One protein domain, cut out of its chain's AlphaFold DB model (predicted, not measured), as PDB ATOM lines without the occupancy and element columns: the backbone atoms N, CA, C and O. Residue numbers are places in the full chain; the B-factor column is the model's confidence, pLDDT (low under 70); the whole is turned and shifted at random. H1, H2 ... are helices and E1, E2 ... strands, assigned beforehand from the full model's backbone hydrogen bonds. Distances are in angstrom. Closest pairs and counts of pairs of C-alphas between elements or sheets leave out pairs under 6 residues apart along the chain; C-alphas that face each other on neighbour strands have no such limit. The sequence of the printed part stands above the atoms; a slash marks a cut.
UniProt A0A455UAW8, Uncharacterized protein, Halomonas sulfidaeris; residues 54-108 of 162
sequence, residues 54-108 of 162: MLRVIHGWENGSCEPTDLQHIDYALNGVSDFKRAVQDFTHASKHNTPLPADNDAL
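This is residues 54 to 108 of the 162 residues of an uncharacterized protein of Halomonas sulfidaeris (UniProt A0A455UAW8). A hairpin of two antiparallel strands, E1 and E2, has one longer helix, H1, folded back from the end of E2, so that hairpin and helix make a V. The last residues, 98 to 108, return from the far end of H1 across the open side of the V to the hairpin, and the loop of residues 60 to 71 reaches out at the hairpin's other end. The printed part has 55 residues with two named strands and one named helix, in the order E1, E2, H1; the class is mixed, helices and strands. It is only just compact, close to loose, with a radius of gyration of the C-alphas of 12.1 A and spans of 35 by 25 by 18 A.

E1 is residues 54 to 59, 16.2 A long, beginning at C-alpha 54 (54.297, 197.892, 45.903). E2 is residues 72 to 77, 17.2 A long. H1 is residues 81 to 97, 24.2 A long, ending at C-alpha 97 (41.341, 196.414, 23.304).

E1 and E2 form a hairpin, antiparallel at 162 degrees between their directions. N 55 and O 76 are within hydrogen-bond range at 2.8 A, as are N 74 and O 57 at 3.0 A. The closest C-alphas of E2 and H1 are those of Tyr 76 and Ala 87, 7.0 A apart. Those of E1 and H1 are Leu 55 and Phe 84, 7.9 A apart. In H1 every O i to N i+4 pair is within hydrogen-bond range.

The C-alphas of Gly 64 and Gly 80 are the two farthest apart, at 35.7 A. The link from E1 to E2 is long, with 12 residues; that from E2 to H1 is tight, with 3. The printed part has no cut. Its mean pLDDT is 90.2, and residues 64 to 65 are under 70.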
ATOM      1  N   MET A  54      55.025 197.163  46.934       95.31
ATOM      2  CA  MET A  54      54.297 197.892  45.903       95.31
ATOM      3  C   MET A  54      55.017 197.714  44.568       95.31
ATOM      4  O   MET A  54      56.246 197.761  44.509       95.31
ATOM      5  N   LEU A  55      54.251 197.512  43.501       94.81
ATOM      6  CA  LEU A  55      54.717 197.613  42.125       94.81
ATOM      7  C   LEU A  55      54.178 198.907  41.536       94.81
ATOM      8  O   LEU A  55      52.974 199.024  41.335       94.81
ATOM      9  N   ARG A  56      55.081 199.826  41.207       94.50
ATOM     10  CA  ARG A  56      54.765 201.016  40.424       94.50
ATOM     11  C   ARG A  56      55.045 200.742  38.957       94.50
ATOM     12  O   ARG A  56      56.178 200.412  38.601       94.50
ATOM     13  N   VAL A  57      54.031 200.872  38.111       94.25
ATOM     14  CA  VAL A  57      54.196 200.832  36.654       94.25
ATOM     15  C   VAL A  57      54.214 202.266  36.153       94.25
ATOM     16  O   VAL A  57      53.294 203.013  36.456       94.25
ATOM     17  N   ILE A  58      55.252 202.643  35.410       91.94
ATOM     18  CA  ILE A  58      55.447 203.995  34.871       91.94
ATOM     19  C   ILE A  58      55.371 203.914  33.343       91.94
ATOM     20  O   ILE A  58      56.009 203.043  32.749       91.94
ATOM     21  N   HIS A  59      54.584 204.787  32.713       90.00
ATOM     22  CA  HIS A  59      54.382 204.831  31.260       90.00
ATOM     23  C   HIS A  59      54.012 206.247  30.779       90.00
ATOM     24  O   HIS A  59      53.979 207.183  31.567       90.00
ATOM     25  N   GLY A  60      53.781 206.421  29.475       86.19
ATOM     26  CA  GLY A  60      53.268 207.671  28.896       86.19
ATOM     27  C   GLY A  60      54.320 208.608  28.291       86.19
ATOM     28  O   GLY A  60      54.026 209.257  27.292       86.19
ATOM     29  N   TRP A  61      55.569 208.610  28.773       85.44
ATOM     30  CA  TRP A  61      56.651 209.309  28.067       85.44
ATOM     31  C   TRP A  61      56.979 208.626  26.739       85.44
ATOM     32  O   TRP A  61      57.651 207.594  26.680       85.44
ATOM     33  N   GLU A  62      56.494 209.232  25.661       74.94
ATOM     34  CA  GLU A  62      56.925 208.941  24.303       74.94
ATOM     35  C   GLU A  62      58.307 209.554  24.037       74.94
ATOM     36  O   GLU A  62      58.747 210.480  24.724       74.94
ATOM     37  N   ASN A  63      59.013 209.039  23.028       70.88
ATOM     38  CA  ASN A  63      60.354 209.507  22.681       70.88
ATOM     39  C   ASN A  63      60.378 211.029  22.463       70.88
ATOM     40  O   ASN A  63      59.872 211.522  21.458       70.88
ATOM     41  N   GLY A  64      61.026 211.749  23.380       64.81
ATOM     42  CA  GLY A  64      61.204 213.199  23.308       64.81
ATOM     43  C   GLY A  64      60.164 214.032  24.062       64.81
ATOM     44  O   GLY A  64      60.355 215.243  24.132       64.81
ATOM     45  N   SER A  65      59.119 213.431  24.652       69.31
ATOM     46  CA  SER A  65      58.296 214.146  25.641       69.31
ATOM     47  C   SER A  65      59.049 214.244  26.971       69.31
ATOM     48  O   SER A  65      59.766 213.325  27.371       69.31
ATOM     49  N   CYS A  66      58.895 215.381  27.645       73.56
ATOM     50  CA  CYS A  66      59.399 215.607  28.998       73.56
ATOM     51  C   CYS A  66      58.369 216.297  29.901       73.56
ATOM     52  O   CYS A  66      58.699 216.674  31.026       73.56
ATOM     53  N   GLU A  67      57.118 216.421  29.443       79.56
ATOM     54  CA  GLU A  67      56.059 217.030  30.236       79.56
ATOM     55  C   GLU A  67      55.748 216.130  31.444       79.56
ATOM     56  O   GLU A  67      55.453 214.940  31.272       79.56
ATOM     57  N   PRO A  68      55.788 216.647  32.687       78.81
ATOM     58  CA  PRO A  68      55.513 215.839  33.876       78.81
ATOM     59  C   PRO A  68      54.107 215.232  33.897       78.81
ATOM     60  O   PRO A  68      53.884 214.229  34.570       78.81
ATOM     61  N   THR A  69      53.162 215.847  33.180       81.38
ATOM     62  CA  THR A  69      51.771 215.378  33.073       81.38
ATOM     63  C   THR A  69      51.602 214.203  32.109       81.38
ATOM     64  O   THR A  69      50.657 213.431  32.265       81.38
ATOM     65  N   ASP A  70      52.540 214.020  31.177       84.06
ATOM     66  CA  ASP A  70      52.556 212.884  30.252       84.06
ATOM     67  C   ASP A  70      53.126 211.621  30.912       84.06
ATOM     68  O   ASP A  70      52.856 210.509  30.453       84.06
ATOM     69  N   LEU A  71      53.898 211.761  31.999       87.44
ATOM     70  CA  LEU A  71      54.394 210.621  32.768       87.44
ATOM     71  C   LEU A  71      53.304 210.092  33.696       87.44
ATOM     72  O   LEU A  71      53.105 210.569  34.816       87.44
ATOM     73  N   GLN A  72      52.622 209.059  33.230       90.75
ATOM     74  CA  GLN A  72      51.582 208.376  33.976       90.75
ATOM     75  C   GLN A  72      52.167 207.235  34.797       90.75
ATOM     76  O   GLN A  72      53.204 206.643  34.475       90.75
ATOM     77  N   HIS A  73      51.477 206.903  35.880       93.62
ATOM     78  CA  HIS A  73      51.843 205.764  36.698       93.62
ATOM     79  C   HIS A  73      50.618 205.119  37.328       93.62
ATOM     80  O   HIS A  73      49.551 205.718  37.347       93.62
ATOM     81  N   ILE A  74      50.777 203.900  37.826       95.19
ATOM     82  CA  ILE A  74      49.798 203.249  38.694       95.19
ATOM     83  C   ILE A  74      50.516 202.358  39.701       95.19
ATOM     84  O   ILE A  74      51.504 201.687  39.364       95.19
ATOM     85  N   ASP A  75      49.991 202.325  40.920       95.38
ATOM     86  CA  ASP A  75      50.546 201.548  42.018       95.38
ATOM     87  C   ASP A  75      49.709 200.302  42.350       95.38
ATOM     88  O   ASP A  75      48.532 200.359  42.702       95.38
ATOM     89  N   TYR A  76      50.352 199.134  42.319       96.00
ATOM     90  CA  TYR A  76      49.759 197.856  42.704       96.00
ATOM     91  C   TYR A  76      50.347 197.353  44.018       96.00
ATOM     92  O   TYR A  76      51.530 197.015  44.091       96.00
ATOM     93  N   ALA A  77      49.506 197.191  45.040       96.44
ATOM     94  CA  ALA A  77      49.883 196.419  46.220       96.44
ATOM     95  C   ALA A  77      50.105 194.949  45.839       96.44
ATOM     96  O   ALA A  77      49.221 194.303  45.267       96.44
ATOM     97  N   LEU A  78      51.289 194.426  46.160       96.19
ATOM     98  CA  LEU A  78      51.690 193.058  45.858       96.19
ATOM     99  C   LEU A  78      51.696 192.208  47.128       96.19
ATOM    100  O   LEU A  78      52.685 192.169  47.856       96.19
ATOM    101  N   ASN A  79      50.613 191.467  47.358       95.69
ATOM    102  CA  ASN A  79      50.515 190.499  48.455       95.69
ATOM    103  C   ASN A  79      50.896 189.081  48.010       95.69
ATOM    104  O   ASN A  79      51.218 188.214  48.824       95.69
ATOM    105  N   GLY A  80      50.885 188.837  46.701       92.81
ATOM    106  CA  GLY A  80      51.305 187.581  46.100       92.81
ATOM    107  C   GLY A  80      51.475 187.677  44.588       92.81
ATOM    108  O   GLY A  80      51.223 188.702  43.957       92.81
ATOM    109  N   VAL A  81      51.901 186.571  43.978       92.81
ATOM    110  CA  VAL A  81      52.133 186.492  42.522       92.81
ATOM    111  C   VAL A  81      50.843 186.730  41.721       92.81
ATOM    112  O   VAL A  81      50.896 187.168  40.575       92.81
ATOM    113  N   SER A  82      49.672 186.464  42.305       95.19
ATOM    114  CA  SER A  82      48.375 186.781  41.699       95.19
ATOM    115  C   SER A  82      48.183 188.277  41.460       95.19
ATOM    116  O   SER A  82      47.663 188.643  40.410       95.19
ATOM    117  N   ASP A  83      48.640 189.132  42.376       95.81
ATOM    118  CA  ASP A  83      48.514 190.585  42.225       95.81
ATOM    119  C   ASP A  83      49.402 191.101  41.091       95.81
ATOM    120  O   ASP A  83      48.976 191.935  40.296       95.81
ATOM    121  N   PHE A  84      50.598 190.523  40.942       94.25
ATOM    122  CA  PHE A  84      51.460 190.789  39.792       94.25
ATOM    123  C   PHE A  84      50.798 190.353  38.477       94.25
ATOM    124  O   PHE A  84      50.780 191.100  37.502       94.25
ATOM    125  N   LYS A  85      50.203 189.152  38.444       96.94
ATOM    126  CA  LYS A  85      49.482 188.663  37.258       96.94
ATOM    127  C   LYS A  85      48.299 189.559  36.896       96.94
ATOM    128  O   LYS A  85      48.067 189.755  35.708       96.94
ATOM    129  N   ARG A  86      47.588 190.105  37.888       96.81
ATOM    130  CA  ARG A  86      46.526 191.093  37.665       96.81
ATOM    131  C   ARG A  86      47.079 192.340  36.976       96.81
ATOM    132  O   ARG A  86      46.574 192.691  35.922       96.81
ATOM    133  N   ALA A  87      48.164 192.924  37.491       96.12
ATOM    134  CA  ALA A  87      48.794 194.087  36.859       96.12
ATOM    135  C   ALA A  87      49.157 193.817  35.385       96.12
ATOM    136  O   ALA A  87      48.825 194.596  34.498       96.12
ATOM    137  N   VAL A  88      49.753 192.656  35.084       97.19
ATOM    138  CA  VAL A  88      50.051 192.260  33.695       97.19
ATOM    139  C   VAL A  88      48.779 192.134  32.848       97.19
ATOM    140  O   VAL A  88      48.770 192.542  31.684       97.19
ATOM    141  N   GLN A  89      47.711 191.558  33.401       97.75
ATOM    142  CA  GLN A  89      46.436 191.386  32.704       97.75
ATOM    143  C   GLN A  89      45.777 192.722  32.370       97.75
ATOM    144  O   GLN A  89      45.309 192.862  31.243       97.75
ATOM    145  N   ASP A  90      45.792 193.691  33.283       97.19
ATOM    146  CA  ASP A  90      45.192 195.012  33.073       97.19
ATOM    147  C   ASP A  90      45.840 195.725  31.875       97.19
ATOM    148  O   ASP A  90      45.154 196.153  30.944       97.19
ATOM    149  N   PHE A  91      47.175 195.753  31.829       96.12
ATOM    150  CA  PHE A  91      47.928 196.351  30.719       96.12
ATOM    151  C   PHE A  91      47.772 195.562  29.416       96.12
ATOM    152  O   PHE A  91      47.600 196.141  28.342       96.12
ATOM    153  N   THR A  92      47.780 194.228  29.494       96.62
ATOM    154  CA  THR A  92      47.559 193.371  28.320       96.62
ATOM    155  C   THR A  92      46.165 193.587  27.736       96.62
ATOM    156  O   THR A  92      46.006 193.624  26.518       96.62
ATOM    157  N   HIS A  93      45.151 193.709  28.590       97.25
ATOM    158  CA  HIS A  93      43.786 193.992  28.178       97.25
ATOM    159  C   HIS A  93      43.705 195.370  27.519       97.25
ATOM    160  O   HIS A  93      43.212 195.468  26.397       97.25
ATOM    161  N   ALA A  94      44.248 196.407  28.162       96.06
ATOM    162  CA  ALA A  94      44.234 197.758  27.617       96.06
ATOM    163  C   ALA A  94      44.894 197.840  26.235       96.06
ATOM    164  O   ALA A  94      44.297 198.354  25.289       96.06
ATOM    165  N   SER A  95      46.060 197.207  26.082       93.50
ATOM    166  CA  SER A  95      46.758 197.110  24.801       93.50
ATOM    167  C   SER A  95      45.954 196.344  23.739       93.50
ATOM    168  O   SER A  95      45.847 196.799  22.605       93.50
ATOM    169  N   LYS A  96      45.345 195.200  24.083       96.56
ATOM    170  CA  LYS A  96      44.573 194.387  23.121       96.56
ATOM    171  C   LYS A  96      43.277 195.047  22.666       96.56
ATOM    172  O   LYS A  96      42.839 194.812  21.543       96.56
ATOM    173  N   HIS A  97      42.646 195.811  23.548       96.19
ATOM    174  CA  HIS A  97      41.341 196.414  23.304       96.19
ATOM    175  C   HIS A  97      41.426 197.901  22.940       96.19
ATOM    176  O   HIS A  97      40.381 198.527  22.780       96.19
ATOM    177  N   ASN A  98      42.637 198.455  22.780       92.81
ATOM    178  CA  ASN A  98      42.876 199.884  22.546       92.81
ATOM    179  C   ASN A  98      42.118 200.780  23.540       92.81
ATOM    180  O   ASN A  98      41.576 201.822  23.169       92.81
ATOM    181  N   THR A  99      42.048 200.366  24.805       95.00
ATOM    182  CA  THR A  99      41.545 201.230  25.878       95.00
ATOM    183  C   THR A  99      42.715 201.984  26.508       95.00
ATOM    184  O   THR A  99      43.853 201.519  26.402       95.00
ATOM    185  N   PRO A 100      42.468 203.116  27.191       92.25
ATOM    186  CA  PRO A 100      43.511 203.799  27.949       92.25
ATOM    187  C   PRO A 100      44.248 202.835  28.887       92.25
ATOM    188  O   PRO A 100      43.627 201.934  29.466       92.25
ATOM    189  N   LEU A 101      45.567 203.007  29.005       93.31
ATOM    190  CA  LEU A 101      46.372 202.242  29.953       93.31
ATOM    191  C   LEU A 101      45.967 202.610  31.391       93.31
ATOM    192  O   LEU A 101      45.569 203.752  31.632       93.31
ATOM    193  N   PRO A 102      46.059 201.672  32.351       95.38
ATOM    194  CA  PRO A 102      45.795 201.975  33.752       95.38
ATOM    195  C   PRO A 102      46.715 203.095  34.261       95.38
ATOM    196  O   PRO A 102      47.931 203.035  34.062       95.38
ATOM    197  N   ALA A 103      46.136 204.099  34.915       93.62
ATOM    198  CA  ALA A 103      46.856 205.224  35.497       93.62
ATOM    199  C   ALA A 103      46.106 205.764  36.725       93.62
ATOM    200  O   ALA A 103      44.874 205.811  36.727       93.62
ATOM    201  N   ASP A 104      46.860 206.179  37.736       90.88
ATOM    202  CA  ASP A 104      46.395 207.011  38.837       90.88
ATOM    203  C   ASP A 104      46.379 208.491  38.408       90.88
ATOM    204  O   ASP A 104      46.994 208.891  37.415       90.88
ATOM    205  N   ASN A 105      45.603 209.312  39.121       82.44
ATOM    206  CA  ASN A 105      45.336 210.703  38.730       82.44
ATOM    207  C   ASN A 105      46.390 211.703  39.233       82.44
ATOM    208  O   ASN A 105      46.279 212.901  38.960       82.44
ATOM    209  N   ASP A 106      47.371 211.256  40.008       82.69
ATOM    210  CA  ASP A 106      48.442 212.080  40.543       82.69
ATOM    211  C   ASP A 106      49.678 212.076  39.632       82.69
ATOM    212  O   ASP A 106      50.116 211.057  39.100       82.69
ATOM    213  N   ALA A 107      50.251 213.265  39.434       77.25
ATOM    214  CA  ALA A 107      51.451 213.432  38.627       77.25
ATOM    215  C   ALA A 107      52.680 212.958  39.413       77.25
ATOM    216  O   ALA A 107      53.022 213.541  40.445       77.25
ATOM    217  N   LEU A 108      53.382 211.948  38.887       82.06
ATOM    218  CA  LEU A 108      54.512 211.306  39.565       82.06
ATOM    219  C   LEU A 108      55.659 212.281  39.875       82.06
ATOM    220  O   LEU A 108      56.290 212.187  40.926       82.06
TER     221      LEU A 108